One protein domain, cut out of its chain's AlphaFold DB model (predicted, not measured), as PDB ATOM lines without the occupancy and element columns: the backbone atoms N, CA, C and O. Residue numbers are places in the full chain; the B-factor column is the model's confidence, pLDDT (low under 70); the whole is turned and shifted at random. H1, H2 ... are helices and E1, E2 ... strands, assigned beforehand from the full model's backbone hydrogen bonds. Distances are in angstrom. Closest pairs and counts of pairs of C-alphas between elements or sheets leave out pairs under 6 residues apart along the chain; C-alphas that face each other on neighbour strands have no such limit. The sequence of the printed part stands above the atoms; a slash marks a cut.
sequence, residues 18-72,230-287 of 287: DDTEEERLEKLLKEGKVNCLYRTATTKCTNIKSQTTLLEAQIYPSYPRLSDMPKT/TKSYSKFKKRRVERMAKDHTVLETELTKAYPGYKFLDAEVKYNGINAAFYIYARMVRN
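Overview. This is residues 18 to 72 and 230 to 287 of the 287 residues of an uncharacterized protein of Eubacterium sp (UniProt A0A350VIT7). A twisted sheet of four long strands and one short edge strand, E3, forms a wall, with helices H2 and H3 packed over one of its faces and meeting at a corner. A third helix, H1, only grazes the sheet near E3 and the beginning of E1. The printed part has 113 residues with three named helices and five named strands, in the order H1 E1 E2 E3 H2 H3 E4 E5; the sheet runs E3 E1 E2 E5 E4, antiparallel throughout, and the class is mixed. It is compact, with a radius of gyration of the C-alphas of 15.1 A and spans of 45 by 36 by 22 A.

Along the chain. H1, residues 21 to 30, begins at C-alpha 21 (217.335, 176.559, 219.720). E1 is residues 37 to 46, 28.7 A long, and E2 residues 53 to 62, 26.7 A. E3 is residues 230 to 232, H2 residues 238 to 246, and H3 residues 248 to 258, 15.2 A. E4, residues 263 to 272, measures 27.8 A; E5, residues 277 to 286, measures 29.4 A and ends at C-alpha 286 (191.016, 183.081, 220.573).

Arrangement. E1 and E2 form a hairpin, with N 41 and O 58 at 2.8 A. E3 is antiparallel to E1, with N 40 and O 232 at 2.7 A. E2 and E5 have N 55 and O 284 at 2.8 A. The hairpin E4 and E5 has N 268 and O 281 at 2.8 A. H2 and H3 are on the same face, two layers with the sheet, at heights over the sheet of 8.7 A and 9.0 A. H2 comes closest to E1 at the C-alphas of Tyr 38 and Lys 238, 5.9 A; H3 comes closest to E4 at those of Thr 256 and Phe 264, 6.4 A. H2 and H3 touch only at the corner, closest at the C-alphas of Met 244 and Leu 251, 4.1 A. H1 is apart from both. In H1, H2 and H3 every O i to N i+4 pair is within hydrogen-bond range.

Size, cuts and confidence. The C-alphas farthest apart, of Lys 33 and Lys 49, are 46.3 A apart. Residues 73 to 229 are not printed, and C-alphas 72 and 230 are 27.9 A apart across the cut. Of the links printed whole, none is long. Residues 18 to 19 and 70 to 72 have pLDDT under 70.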
ATOM      1  N   ASP A  18     223.837 179.824 225.501       57.19
ATOM      2  CA  ASP A  18     223.570 181.209 225.106       57.19
ATOM      3  C   ASP A  18     222.771 181.321 223.795       57.19
ATOM      4  O   ASP A  18     221.945 182.224 223.662       57.19
ATOM      5  N   ASP A  19     222.965 180.399 222.841       63.12
ATOM      6  CA  ASP A  19     222.179 180.354 221.601       63.12
ATOM      7  C   ASP A  19     220.796 179.733 221.867       63.12
ATOM      8  O   ASP A  19     220.667 178.570 222.266       63.12
ATOM      9  N   THR A  20     219.722 180.452 221.533       79.50
ATOM     10  CA  THR A  20     218.389 179.834 221.521       79.50
ATOM     11  C   THR A  20     218.335 178.697 220.483       79.50
ATOM     12  O   THR A  20     218.997 178.749 219.442       79.50
ATOM     13  N   GLU A  21     217.505 177.660 220.700       80.69
ATOM     14  CA  GLU A  21     217.335 176.559 219.720       80.69
ATOM     15  C   GLU A  21     217.015 177.104 218.314       80.69
ATOM     16  O   GLU A  21     217.453 176.557 217.301       80.69
ATOM     17  N   GLU A  22     216.282 178.216 218.257       82.06
ATOM     18  CA  GLU A  22     215.909 178.914 217.034       82.06
ATOM     19  C   GLU A  22     217.119 179.525 216.307       82.06
ATOM     20  O   GLU A  22     217.302 179.264 215.116       82.06
ATOM     21  N   GLU A  23     217.971 180.275 217.012       80.81
ATOM     22  CA  GLU A  23     219.197 180.862 216.452       80.81
ATOM     23  C   GLU A  23     220.151 179.779 215.963       80.81
ATOM     24  O   GLU A  23     220.711 179.879 214.867       80.81
ATOM     25  N   ARG A  24     220.265 178.686 216.720       81.69
ATOM     26  CA  ARG A  24     221.073 177.538 216.324       81.69
ATOM     27  C   ARG A  24     220.549 176.880 215.052       81.69
ATOM     28  O   ARG A  24     221.335 176.595 214.150       81.69
ATOM     29  N   LEU A  25     219.244 176.622 214.953       80.56
ATOM     30  CA  LEU A  25     218.639 176.048 213.747       80.56
ATOM     31  C   LEU A  25     218.788 176.982 212.543       80.56
ATOM     32  O   LEU A  25     219.107 176.519 211.446       80.56
ATOM     33  N   GLU A  26     218.613 178.288 212.742       81.12
ATOM     34  CA  GLU A  26     218.826 179.284 211.697       81.12
ATOM     35  C   GLU A  26     220.289 179.325 211.244       81.12
ATOM     36  O   GLU A  26     220.547 179.396 210.043       81.12
ATOM     37  N   LYS A  27     221.245 179.226 212.170       82.50
ATOM     38  CA  LYS A  27     222.678 179.160 211.873       82.50
ATOM     39  C   LYS A  27     223.045 177.881 211.125       82.50
ATOM     40  O   LYS A  27     223.685 177.961 210.084       82.50
ATOM     41  N   LEU A  28     222.568 176.718 211.577       81.25
ATOM     42  CA  LEU A  28     222.756 175.439 210.879       81.25
ATOM     43  C   LEU A  28     222.190 175.475 209.456       81.25
ATOM     44  O   LEU A  28     222.794 174.914 208.540       81.25
ATOM     45  N   LEU A  29     221.051 176.145 209.268       81.88
ATOM     46  CA  LEU A  29     220.493 176.390 207.948       81.88
ATOM     47  C   LEU A  29     221.416 177.336 207.161       81.88
ATOM     48  O   LEU A  29     221.935 176.941 206.131       81.88
ATOM     49  N   LYS A  30     221.725 178.542 207.644       81.31
ATOM     50  CA  LYS A  30     222.580 179.513 206.925       81.31
ATOM     51  C   LYS A  30     223.955 178.958 206.534       81.31
ATOM     52  O   LYS A  30     224.429 179.235 205.437       81.31
ATOM     53  N   GLU A  31     224.567 178.155 207.399       83.69
ATOM     54  CA  GLU A  31     225.862 177.501 207.165       83.69
ATOM     55  C   GLU A  31     225.768 176.291 206.215       83.69
ATOM     56  O   GLU A  31     226.783 175.678 205.894       83.69
ATOM     57  N   GLY A  32     224.566 175.911 205.769       76.12
ATOM     58  CA  GLY A  32     224.348 174.775 204.872       76.12
ATOM     59  C   GLY A  32     224.580 173.410 205.526       76.12
ATOM     60  O   GLY A  32     224.665 172.407 204.825       76.12
ATOM     61  N   LYS A  33     224.660 173.350 206.862       77.62
ATOM     62  CA  LYS A  33     224.812 172.097 207.626       77.62
ATOM     63  C   LYS A  33     223.542 171.246 207.606       77.62
ATOM     64  O   LYS A  33     223.600 170.050 207.881       77.62
ATOM     65  N   VAL A  34     222.395 171.849 207.286       77.12
ATOM     66  CA  VAL A  34     221.121 171.157 207.072       77.12
ATOM     67  C   VAL A  34     220.510 171.594 205.742       77.12
ATOM     68  O   VAL A  34     220.379 172.783 205.467       77.12
ATOM     69  N   ASN A  35     220.076 170.624 204.934       77.06
ATOM     70  CA  ASN A  35     219.565 170.874 203.580       77.06
ATOM     71  C   ASN A  35     218.170 171.526 203.549       77.06
ATOM     72  O   ASN A  35     217.816 172.189 202.578       77.06
ATOM     73  N   CYS A  36     217.347 171.301 204.575       82.62
ATOM     74  CA  CYS A  36     215.996 171.851 204.667       82.62
ATOM     75  C   CYS A  36     215.486 171.784 206.109       82.62
ATOM     76  O   CYS A  36     215.554 170.730 206.745       82.62
ATOM     77  N   LEU A  37     214.882 172.871 206.582       86.62
ATOM     78  CA  LEU A  37     214.099 172.904 207.818       86.62
ATOM     79  C   LEU A  37     212.677 173.358 207.512       86.62
ATOM     80  O   LEU A  37     212.450 174.096 206.559       86.62
ATOM     81  N   TYR A  38     211.709 172.930 208.315       90.56
ATOM     82  CA  TYR A  38     210.371 173.503 208.230       90.56
ATOM     83  C   TYR A  38     210.321 174.789 209.035       90.56
ATOM     84  O   TYR A  38     210.731 174.828 210.190       90.56
ATOM     85  N   ARG A  39     209.813 175.843 208.406       92.88
ATOM     86  CA  ARG A  39     209.598 177.141 209.024       92.88
ATOM     87  C   ARG A  39     208.116 177.351 209.246       92.88
ATOM     88  O   ARG A  39     207.301 177.069 208.373       92.88
ATOM     89  N   THR A  40     207.787 177.894 210.405       94.75
ATOM     90  CA  THR A  40     206.441 178.297 210.784       94.75
ATOM     91  C   THR A  40     206.393 179.808 210.895       94.75
ATOM     92  O   THR A  40     207.004 180.377 211.796       94.75
ATOM     93  N   ALA A  41     205.667 180.464 209.996       95.06
ATOM     94  CA  ALA A  41     205.332 181.875 210.112       95.06
ATOM     95  C   ALA A  41     203.964 182.011 210.790       95.06
ATOM     96  O   ALA A  41     202.975 181.465 210.306       95.06
ATOM     97  N   THR A  42     203.908 182.721 211.913       96.19
ATOM     98  CA  THR A  42     202.682 182.960 212.679       96.19
ATOM     99  C   THR A  42     202.304 184.433 212.580       96.19
ATOM    100  O   THR A  42     203.082 185.302 212.966       96.19
ATOM    101  N   THR A  43     201.100 184.734 212.101       95.88
ATOM    102  CA  THR A  43     200.520 186.083 212.154       95.88
ATOM    103  C   THR A  43     199.380 186.080 213.163       95.88
ATOM    104  O   THR A  43     198.477 185.258 213.054       95.88
ATOM    105  N   LYS A  44     199.412 186.991 214.141       95.56
ATOM    106  CA  LYS A  44     198.326 187.183 215.112       95.56
ATOM    107  C   LYS A  44     197.643 188.519 214.847       95.56
ATOM    108  O   LYS A  44     198.275 189.571 214.907       95.56
ATOM    109  N   CYS A  45     196.357 188.474 214.542       94.38
ATOM    110  CA  CYS A  45     195.528 189.626 214.233       94.38
ATOM    111  C   CYS A  45     194.496 189.816 215.341       94.38
ATOM    112  O   CYS A  45     193.426 189.215 215.306       94.38
ATOM    113  N   THR A  46     194.837 190.647 216.323       95.50
ATOM    114  CA  THR A  46     193.941 191.010 217.428       95.50
ATOM    115  C   THR A  46     193.050 192.180 217.029       95.50
ATOM    116  O   THR A  46     193.548 193.241 216.634       95.50
ATOM    117  N   ASN A  47     191.739 191.980 217.137       94.62
ATOM    118  CA  ASN A  47     190.736 193.004 216.897       94.62
ATOM    119  C   ASN A  47     190.837 194.116 217.944       94.62
ATOM    120  O   ASN A  47     190.899 193.851 219.142       94.62
ATOM    121  N   ILE A  48     190.816 195.371 217.502       93.69
ATOM    122  CA  ILE A  48     190.958 196.523 218.402       93.69
ATOM    123  C   ILE A  48     189.762 196.727 219.341       93.69
ATOM    124  O   ILE A  48     189.932 197.373 220.370       93.69
ATOM    125  N   LYS A  49     188.571 196.227 218.985       90.38
ATOM    126  CA  LYS A  49     187.344 196.371 219.778       90.38
ATOM    127  C   LYS A  49     187.091 195.128 220.619       90.38
ATOM    128  O   LYS A  49     187.058 195.227 221.837       90.38
ATOM    129  N   SER A  50     186.943 193.970 219.974       90.62
ATOM    130  CA  SER A  50     186.556 192.734 220.663       90.62
ATOM    131  C   SER A  50     187.707 192.040 221.388       90.62
ATOM    132  O   SER A  50     187.447 191.125 222.152       90.62
ATOM    133  N   GLN A  51     188.965 192.421 221.130       93.56
ATOM    134  CA  GLN A  51     190.175 191.721 221.602       93.56
ATOM    135  C   GLN A  51     190.316 190.259 221.131       93.56
ATOM    136  O   GLN A  51     191.356 189.633 221.354       93.56
ATOM    137  N   THR A  52     189.355 189.755 220.351       92.88
ATOM    138  CA  THR A  52     189.449 188.479 219.643       92.88
ATOM    139  C   THR A  52     190.677 188.459 218.742       92.88
ATOM    140  O   THR A  52     190.946 189.405 217.997       92.88
ATOM    141  N   THR A  53     191.439 187.373 218.793       95.12
ATOM    142  CA  THR A  53     192.668 187.201 218.024       95.12
ATOM    143  C   THR A  53     192.520 186.073 217.021       95.12
ATOM    144  O   THR A  53     192.434 184.908 217.401       95.12
ATOM    145  N   LEU A  54     192.581 186.416 215.734       94.44
ATOM    146  CA  LEU A  54     192.742 185.439 214.661       94.44
ATOM    147  C   LEU A  54     194.231 185.134 214.473       94.44
ATOM    148  O   LEU A  54     195.040 186.040 214.257       94.44
ATOM    149  N   LEU A  55     194.596 183.863 214.546       95.75
ATOM    150  CA  LEU A  55     195.942 183.361 214.324       95.75
ATOM    151  C   LEU A  55     196.003 182.624 212.992       95.75
ATOM    152  O   LEU A  55     195.222 181.718 212.730       95.75
ATOM    153  N   GLU A  56     196.978 182.987 212.168       95.44
ATOM    154  CA  GLU A  56     197.320 182.268 210.947       95.44
ATOM    155  C   GLU A  56     198.710 181.651 211.090       95.44
ATOM    156  O   GLU A  56     199.692 182.371 211.285       95.44
ATOM    157  N   ALA A  57     198.804 180.331 210.951       96.19
ATOM    158  CA  ALA A  57     200.064 179.601 210.935       96.19
ATOM    159  C   ALA A  57     200.356 179.100 209.515       96.19
ATOM    160  O   ALA A  57     199.557 178.385 208.917       96.19
ATOM    161  N   GLN A  58     201.510 179.473 208.968       95.88
ATOM    162  CA  GLN A  58     202.019 178.990 207.685       95.88
ATOM    163  C   GLN A  58     203.251 178.133 207.941       95.88
ATOM    164  O   GLN A  58     204.285 178.660 208.342       95.88
ATOM    165  N   ILE A  59     203.147 176.833 207.695       95.75
ATOM    166  CA  ILE A  59     204.229 175.861 207.849       95.75
ATOM    167  C   ILE A  59     204.710 175.476 206.451       95.75
ATOM    168  O   ILE A  59     203.926 174.990 205.635       95.75
ATOM    169  N   TYR A  60     205.981 175.725 206.152       93.06
ATOM    170  CA  TYR A  60     206.552 175.523 204.820       93.06
ATOM    171  C   TYR A  60     208.042 175.161 204.891       93.06
ATOM    172  O   TYR A  60     208.720 175.548 205.846       93.06
ATOM    173  N   PRO A  61     208.586 174.432 203.902       90.88
ATOM    174  CA  PRO A  61     210.015 174.149 203.836       90.88
ATOM    175  C   PRO A  61     210.819 175.434 203.601       90.88
ATOM    176  O   PRO A  61     210.453 176.283 202.786       90.88
ATOM    177  N   SER A  62     211.942 175.550 204.296       89.12
ATOM    178  CA  SER A  62     212.925 176.615 204.162       89.12
ATOM    179  C   SER A  62     214.281 176.005 203.850       89.12
ATOM    180  O   SER A  62     214.709 175.043 204.492       89.12
ATOM    181  N   TYR A  63     214.948 176.591 202.865       85.25
ATOM    182  CA  TYR A  63     216.219 176.121 202.335       85.25
ATOM    183  C   TYR A  63     217.334 177.095 202.710       85.25
ATOM    184  O   TYR A  63     217.063 178.289 202.872       85.25
ATOM    185  N   PRO A  64     218.572 176.603 202.849       79.50
ATOM    186  CA  PRO A  64     219.703 177.428 203.246       79.50
ATOM    187  C   PRO A  64     220.114 178.422 202.157       79.50
ATOM    188  O   PRO A  64     220.390 179.584 202.453       79.50
ATOM    189  N   ARG A  65     220.071 178.009 200.884       77.69
ATOM    190  CA  ARG A  65     220.300 178.879 199.724       77.69
ATOM    191  C   ARG A  65     219.220 178.659 198.672       77.69
ATOM    192  O   ARG A  65     218.582 177.609 198.605       77.69
ATOM    193  N   LEU A  66     219.062 179.641 197.785       70.81
ATOM    194  CA  LEU A  66     218.135 179.550 196.653       70.81
ATOM    195  C   LEU A  66     218.479 178.383 195.711       70.81
ATOM    196  O   LEU A  66     217.582 177.781 195.131       70.81
ATOM    197  N   SER A  67     219.767 178.046 195.575       71.06
ATOM    198  CA  SER A  67     220.247 176.928 194.754       71.06
ATOM    199  C   SER A  67     219.821 175.555 195.272       71.06
ATOM    200  O   SER A  67     219.701 174.633 194.470       71.06
ATOM    201  N   ASP A  68     219.595 175.429 196.583       74.31
ATOM    202  CA  ASP A  68     219.190 174.175 197.230       74.31
ATOM    203  C   ASP A  68     217.672 173.958 197.147       74.31
ATOM    204  O   ASP A  68     217.171 172.860 197.394       74.31
ATOM    205  N   MET A  69     216.921 175.000 196.772       71.94
ATOM    206  CA  MET A  69     215.501 174.878 196.489       71.94
ATOM    207  C   MET A  69     215.316 174.032 195.220       71.94
ATOM    208  O   MET A  69     215.913 174.351 194.186       71.94
ATOM    209  N   PRO A  70     214.468 172.987 195.245       69.75
ATOM    210  CA  PRO A  70     214.261 172.143 194.077       69.75
ATOM    211  C   PRO A  70     213.827 172.977 192.877       69.75
ATOM    212  O   PRO A  70     212.800 173.663 192.902       69.75
ATOM    213  N   LYS A  71     214.664 172.957 191.837       64.38
ATOM    214  CA  LYS A  71     214.469 173.779 190.649       64.38
ATOM    215  C   LYS A  71     213.203 173.320 189.944       64.38
ATOM    216  O   LYS A  71     213.132 172.214 189.405       64.38
ATOM    217  N   THR A  72     212.205 174.193 189.891       59.69
ATOM    218  CA  THR A  72     211.103 174.012 188.959       59.69
ATOM    219  C   THR A  72     211.690 174.111 187.546       59.69
ATOM    220  O   THR A  72     212.280 175.128 187.190       59.69
ATOM    221  N   THR A 230     205.777 186.453 213.137       93.69
ATOM    222  CA  THR A 230     206.849 185.799 213.890       93.69
ATOM    223  C   THR A 230     207.218 184.495 213.202       93.69
ATOM    224  O   THR A 230     206.367 183.835 212.598       93.69
ATOM    225  N   LYS A 231     208.495 184.122 213.234       91.81
ATOM    226  CA  LYS A 231     209.010 182.978 212.479       91.81
ATOM    227  C   LYS A 231     209.709 182.016 213.432       91.81
ATOM    228  O   LYS A 231     210.388 182.475 214.338       91.81
ATOM    229  N   SER A 232     209.509 180.715 213.228       89.69
ATOM    230  CA  SER A 232     210.187 179.668 213.995       89.69
ATOM    231  C   SER A 232     210.548 178.453 213.136       89.69
ATOM    232  O   SER A 232     209.729 178.017 212.325       89.69
ATOM    233  N   TYR A 233     211.734 177.889 213.331       86.00
ATOM    234  CA  TYR A 233     212.239 176.642 212.757       86.00
ATOM    235  C   TYR A 233     212.081 175.445 213.707       86.00
ATOM    236  O   TYR A 233     212.048 174.303 213.248       86.00
ATOM    237  N   SER A 234     211.961 175.675 215.020       86.50
ATOM    238  CA  SER A 234     211.846 174.599 216.018       86.50
ATOM    239  C   SER A 234     210.413 174.092 216.225       86.50
ATOM    240  O   SER A 234     210.216 172.924 216.567       86.50
ATOM    241  N   LYS A 235     209.395 174.932 215.967       90.06
ATOM    242  CA  LYS A 235     207.993 174.643 216.325       90.06
ATOM    243  C   LYS A 235     207.443 173.337 215.734       90.06
ATOM    244  O   LYS A 235     206.816 172.550 216.444       90.06
ATOM    245  N   PHE A 236     207.684 173.085 214.446       92.25
ATOM    246  CA  PHE A 236     207.228 171.868 213.766       92.25
ATOM    247  C   PHE A 236     208.358 171.246 212.945       92.25
ATOM    248  O   PHE A 236     208.692 171.707 211.856       92.25
ATOM    249  N   LYS A 237     208.933 170.152 213.458       89.50
ATOM    250  CA  LYS A 237     209.978 169.379 212.766       89.50
ATOM    251  C   LYS A 237     209.399 168.622 211.563       89.50
ATOM    252  O   LYS A 237     208.241 168.213 211.585       89.50
ATOM    253  N   LYS A 238     210.231 168.340 210.551       89.06
ATOM    254  CA  LYS A 238     209.837 167.679 209.285       89.06
ATOM    255  C   LYS A 238     208.938 166.448 209.469       89.06
ATOM    256  O   LYS A 238     207.840 166.419 208.928       89.06
ATOM    257  N   ARG A 239     209.359 165.475 210.289       90.75
ATOM    258  CA  ARG A 239     208.579 164.248 210.560       90.75
ATOM    259  C   ARG A 239     207.195 164.547 211.147       90.75
ATOM    260  O   ARG A 239     206.239 163.837 210.855       90.75
ATOM    261  N   ARG A 240     207.080 165.584 211.981       93.19
ATOM    262  CA  ARG A 240     205.795 166.018 212.546       93.19
ATOM    263  C   ARG A 240     204.916 166.628 211.458       93.19
ATOM    264  O   ARG A 240     203.768 166.224 211.337       93.19
ATOM    265  N   VAL A 241     205.469 167.502 210.615       93.50
ATOM    266  CA  VAL A 241     204.731 168.103 209.491       93.50
ATOM    267  C   VAL A 241     204.212 167.044 208.517       93.50
ATOM    268  O   VAL A 241     203.064 167.118 208.099       93.50
ATOM    269  N   GLU A 242     205.011 166.028 208.192       93.25
ATOM    270  CA  GLU A 242     204.584 164.928 207.315       93.25
ATOM    271  C   GLU A 242     203.424 164.115 207.903       93.25
ATOM    272  O   GLU A 242     202.546 163.685 207.157       93.25
ATOM    273  N   ARG A 243     203.393 163.915 209.228       95.50
ATOM    274  CA  ARG A 243     202.259 163.268 209.907       95.50
ATOM    275  C   ARG A 243     201.016 164.150 209.874       95.50
ATOM    276  O   ARG A 243     199.967 163.676 209.461       95.50
ATOM    277  N   MET A 244     201.155 165.429 210.231       95.75
ATOM    278  CA  MET A 244     200.062 166.408 210.163       95.75
ATOM    279  C   MET A 244     199.489 166.511 208.741       95.75
ATOM    280  O   MET A 244     198.290 166.637 208.553       95.75
ATOM    281  N   ALA A 245     200.332 166.434 207.713       93.44
ATOM    282  CA  ALA A 245     199.875 166.524 206.333       93.44
ATOM    283  C   ALA A 245     199.068 165.301 205.860       93.44
ATOM    284  O   ALA A 245     198.322 165.417 204.890       93.44
ATOM    285  N   LYS A 246     199.235 164.141 206.507       93.00
ATOM    286  CA  LYS A 246     198.555 162.882 206.159       93.00
ATOM    287  C   LYS A 246     197.321 162.607 207.014       93.00
ATOM    288  O   LYS A 246     196.456 161.856 206.580       93.00
ATOM    289  N   ASP A 247     197.256 163.186 208.208       95.00
ATOM    290  CA  ASP A 247     196.218 162.924 209.199       95.00
ATOM    291  C   ASP A 247     195.704 164.246 209.787       95.00
ATOM    292  O   ASP A 247     196.435 164.985 210.454       95.00
ATOM    293  N   HIS A 248     194.427 164.534 209.523       92.75
ATOM    294  CA  HIS A 248     193.772 165.763 209.958       92.75
ATOM    295  C   HIS A 248     193.630 165.850 211.484       92.75
ATOM    296  O   HIS A 248     193.837 166.918 212.056       92.75
ATOM    297  N   THR A 249     193.362 164.733 212.161       94.94
ATOM    298  CA  THR A 249     193.241 164.687 213.623       94.94
ATOM    299  C   THR A 249     194.587 164.979 214.283       94.94
ATOM    300  O   THR A 249     194.666 165.740 215.251       94.94
ATOM    301  N   VAL A 250     195.678 164.441 213.727       95.75
ATOM    302  CA  VAL A 250     197.040 164.771 214.180       95.75
ATOM    303  C   VAL A 250     197.364 166.241 213.924       95.75
ATOM    304  O   VAL A 250     197.969 166.885 214.781       95.75
ATOM    305  N   LEU A 251     196.970 166.784 212.768       95.75
ATOM    306  CA  LEU A 251     197.160 168.195 212.433       95.75
ATOM    307  C   LEU A 251     196.498 169.115 213.455       95.75
ATOM    308  O   LEU A 251     197.162 170.009 213.982       95.75
ATOM    309  N   GLU A 252     195.219 168.885 213.740       96.56
ATOM    310  CA  GLU A 252     194.456 169.673 214.704       96.56
ATOM    311  C   GLU A 252     195.065 169.563 216.105       96.56
ATOM    312  O   GLU A 252     195.332 170.578 216.749       96.56
ATOM    313  N   THR A 253     195.388 168.344 216.545       96.31
ATOM    314  CA  THR A 253     195.982 168.093 217.866       96.31
ATOM    315  C   THR A 253     197.318 168.821 218.042       96.31
ATOM    316  O   THR A 253     197.549 169.482 219.056       96.31
ATOM    317  N   GLU A 254     198.213 168.725 217.057       96.19
ATOM    318  CA  GLU A 254     199.535 169.362 217.112       96.19
ATOM    319  C   GLU A 254     199.434 170.895 217.057       96.19
ATOM    320  O   GLU A 254     200.201 171.584 217.734       96.19
ATOM    321  N   LEU A 255     198.476 171.448 216.303       96.12
ATOM    322  CA  LEU A 255     198.232 172.893 216.268       96.12
ATOM    323  C   LEU A 255     197.651 173.408 217.586       96.12
ATOM    324  O   LEU A 255     198.178 174.376 218.131       96.12
ATOM    325  N   THR A 256     196.636 172.745 218.136       96.00
ATOM    326  CA  THR A 256     196.038 173.105 219.432       96.00
ATOM    327  C   THR A 256     197.064 173.023 220.561       96.00
ATOM    328  O   THR A 256     197.139 173.921 221.399       96.00
ATOM    329  N   LYS A 257     197.949 172.017 220.536       95.81
ATOM    330  CA  LYS A 257     199.072 171.917 221.479       95.81
ATOM    331  C   LYS A 257     200.091 173.048 221.306       95.81
ATOM    332  O   LYS A 257     200.607 173.565 222.295       95.81
ATOM    333  N   ALA A 258     200.408 173.427 220.068       95.00
ATOM    334  CA  ALA A 258     201.380 174.483 219.775       95.00
ATOM    335  C   ALA A 258     200.850 175.903 220.034       95.00
ATOM    336  O   ALA A 258     201.645 176.836 220.191       95.00
ATOM    337  N   TYR A 259     199.527 176.075 220.067       95.81
ATOM    338  CA  TYR A 259     198.855 177.346 220.320       95.81
ATOM    339  C   TYR A 259     197.814 177.211 221.444       95.81
ATOM    340  O   TYR A 259     196.613 177.287 221.178       95.81
ATOM    341  N   PRO A 260     198.249 177.061 222.713       95.00
ATOM    342  CA  PRO A 260     197.332 176.938 223.841       95.00
ATOM    343  C   PRO A 260     196.361 178.121 223.936       95.00
ATOM    344  O   PRO A 260     196.749 179.280 223.755       95.00
ATOM    345  N   GLY A 261     195.095 177.819 224.226       94.31
ATOM    346  CA  GLY A 261     194.023 178.810 224.332       94.31
ATOM    347  C   GLY A 261     193.469 179.307 222.994       94.31
ATOM    348  O   GLY A 261     192.657 180.224 222.998       94.31
ATOM    349  N   TYR A 262     193.893 178.739 221.860       96.50
ATOM    350  CA  TYR A 262     193.262 178.982 220.564       96.50
ATOM    351  C   TYR A 262     192.391 177.785 220.169       96.50
ATOM    352  O   TYR A 262     192.833 176.640 220.240       96.50
ATOM    353  N   LYS A 263     191.175 178.061 219.698       96.00
ATOM    354  CA  LYS A 263     190.297 177.104 219.023       96.00
ATOM    355  C   LYS A 263     190.781 176.925 217.582       96.00
ATOM    356  O   LYS A 263     190.984 177.909 216.868       96.00
ATOM    357  N   PHE A 264     190.979 175.681 217.159       95.81
ATOM    358  CA  PHE A 264     191.255 175.355 215.762       95.81
ATOM    359  C   PHE A 264     190.029 175.665 214.892       95.81
ATOM    360  O   PHE A 264     188.904 175.381 215.294       95.81
ATOM    361  N   LEU A 265     190.246 176.276 213.723       93.62
ATOM    362  CA  LEU A 265     189.173 176.577 212.773       93.62
ATOM    363  C   LEU A 265     189.260 175.665 211.555       93.62
ATOM    364  O   LEU A 265     188.347 174.900 211.272       93.62
ATOM    365  N   ASP A 266     190.361 175.778 210.814       94.06
ATOM    366  CA  ASP A 266     190.596 175.001 209.608       94.06
ATOM    367  C   ASP A 266     192.081 174.950 209.232       94.06
ATOM    368  O   ASP A 266     192.927 175.688 209.755       94.06
ATOM    369  N   ALA A 267     192.395 174.073 208.277       95.12
ATOM    370  CA  ALA A 267     193.701 174.028 207.648       95.12
ATOM    371  C   ALA A 267     193.640 173.600 206.176       95.12
ATOM    372  O   ALA A 267     192.945 172.661 205.799       95.12
ATOM    373  N   GLU A 268     194.444 174.264 205.350       93.62
ATOM    374  CA  GLU A 268     194.728 173.920 203.960       93.62
ATOM    375  C   GLU A 268     196.105 173.242 203.900       93.62
ATOM    376  O   GLU A 268     197.129 173.877 204.171       93.62
ATOM    377  N   VAL A 269     196.142 171.963 203.518       94.19
ATOM    378  CA  VAL A 269     197.383 171.213 203.269       94.19
ATOM    379  C   VAL A 269     197.615 171.112 201.764       94.19
ATOM    380  O   VAL A 269     196.719 170.743 201.009       94.19
ATOM    381  N   LYS A 270     198.829 171.426 201.310       91.31
ATOM    382  CA  LYS A 270     199.254 171.244 199.917       91.31
ATOM    383  C   LYS A 270     200.530 170.440 199.850       91.31
ATOM    384  O   LYS A 270     201.469 170.710 200.588       91.31
ATOM    385  N   TYR A 271     200.589 169.524 198.899       88.56
ATOM    386  CA  TYR A 271     201.819 168.850 198.523       88.56
ATOM    387  C   TYR A 271     202.372 169.468 197.242       88.56
ATOM    388  O   TYR A 271     201.642 169.658 196.266       88.56
ATOM    389  N   ASN A 272     203.660 169.794 197.236       83.00
ATOM    390  CA  ASN A 272     204.351 170.236 196.035       83.00
ATOM    391  C   ASN A 272     205.189 169.074 195.487       83.00
ATOM    392  O   ASN A 272     206.226 168.719 196.040       83.00
ATOM    393  N   GLY A 273     204.747 168.507 194.363       77.12
ATOM    394  CA  GLY A 273     205.403 167.364 193.722       77.12
ATOM    395  C   GLY A 273     206.797 167.648 193.151       77.12
ATOM    396  O   GLY A 273     207.488 166.707 192.783       77.12
ATOM    397  N   ILE A 274     207.233 168.912 193.082       76.44
ATOM    398  CA  ILE A 274     208.571 169.269 192.586       76.44
ATOM    399  C   ILE A 274     209.612 169.162 193.699       76.44
ATOM    400  O   ILE A 274     210.705 168.656 193.472       76.44
ATOM    401  N   ASN A 275     209.287 169.654 194.897       80.25
ATOM    402  CA  ASN A 275     210.198 169.612 196.041       80.25
ATOM    403  C   ASN A 275     209.865 168.514 197.058       80.25
ATOM    404  O   ASN A 275     210.535 168.428 198.085       80.25
ATOM    405  N   ALA A 276     208.840 167.707 196.774       82.69
ATOM    406  CA  ALA A 276     208.323 166.660 197.645       82.69
ATOM    407  C   ALA A 276     208.036 167.144 199.079       82.69
ATOM    408  O   ALA A 276     208.240 166.412 200.049       82.69
ATOM    409  N   ALA A 277     207.581 168.393 199.227       87.44
ATOM    410  CA  ALA A 277     207.335 169.011 200.523       87.44
ATOM    411  C   ALA A 277     205.867 169.399 200.713       87.44
ATOM    412  O   ALA A 277     205.136 169.694 199.761       87.44
ATOM    413  N   PHE A 278     205.456 169.430 201.978       91.81
ATOM    414  CA  PHE A 278     204.127 169.851 202.387       91.81
ATOM    415  C   PHE A 278     204.118 171.335 202.750       91.81
ATOM    416  O   PHE A 278     205.096 171.892 203.237       91.81
ATOM    417  N   TYR A 279     202.988 171.981 202.514       93.38
ATOM    418  CA  TYR A 279     202.706 173.350 202.907       93.38
ATOM    419  C   TYR A 279     201.393 173.318 203.668       93.38
ATOM    420  O   TYR A 279     200.382 172.895 203.113       93.38
ATOM    421  N   ILE A 280     201.407 173.750 204.922       95.94
ATOM    422  CA  ILE A 280     200.213 173.793 205.764       95.94
ATOM    423  C   ILE A 280     199.906 175.253 206.054       95.94
ATOM    424  O   ILE A 280     200.774 176.016 206.475       95.94
ATOM    425  N   TYR A 281     198.668 175.655 205.817       95.19
ATOM    426  CA  TYR A 281     198.137 176.937 206.248       95.19
ATOM    427  C   TYR A 281     196.960 176.672 207.169       95.19
ATOM    428  O   TYR A 281     195.968 176.126 206.712       95.19
ATOM    429  N   ALA A 282     197.070 177.051 208.435       96.12
ATOM    430  CA  ALA A 282     196.019 176.850 209.420       96.12
ATOM    431  C   ALA A 282     195.532 178.179 209.988       96.12
ATOM    432  O   ALA A 282     196.322 179.121 210.138       96.12
ATOM    433  N   ARG A 283     194.243 178.235 210.321       95.19
ATOM    434  CA  ARG A 283     193.625 179.352 211.033       95.19
ATOM    435  C   ARG A 283     193.097 178.872 212.375       95.19
ATOM    436  O   ARG A 283     192.582 177.765 212.502       95.19
ATOM    437  N   MET A 284     193.259 179.716 213.382       96.25
ATOM    438  CA  MET A 284     192.795 179.467 214.742       96.25
ATOM    439  C   MET A 284     192.283 180.774 215.342       96.25
ATOM    440  O   MET A 284     192.749 181.847 214.955       96.25
ATOM    441  N   VAL A 285     191.370 180.709 216.304       95.31
ATOM    442  CA  VAL A 285     190.801 181.893 216.961       95.31
ATOM    443  C   VAL A 285     190.943 181.801 218.471       95.31
ATOM    444  O   VAL A 285     190.890 180.720 219.047       95.31
ATOM    445  N   ARG A 286     191.134 182.942 219.123       95.25
ATOM    446  CA  ARG A 286     191.016 183.081 220.573       95.25
ATOM    447  C   ARG A 286     190.122 184.269 220.875       95.25
ATOM    448  O   ARG A 286     190.470 185.381 220.473       95.25
ATOM    449  N   ASN A 287     189.017 184.008 221.559       88.75
ATOM    450  CA  ASN A 287     188.079 185.024 222.025       88.75
ATOM    451  C   ASN A 287     188.562 185.661 223.323       88.75
ATOM    452  O   ASN A 287     189.221 184.951 224.116       88.75
TER     453      ASN A 287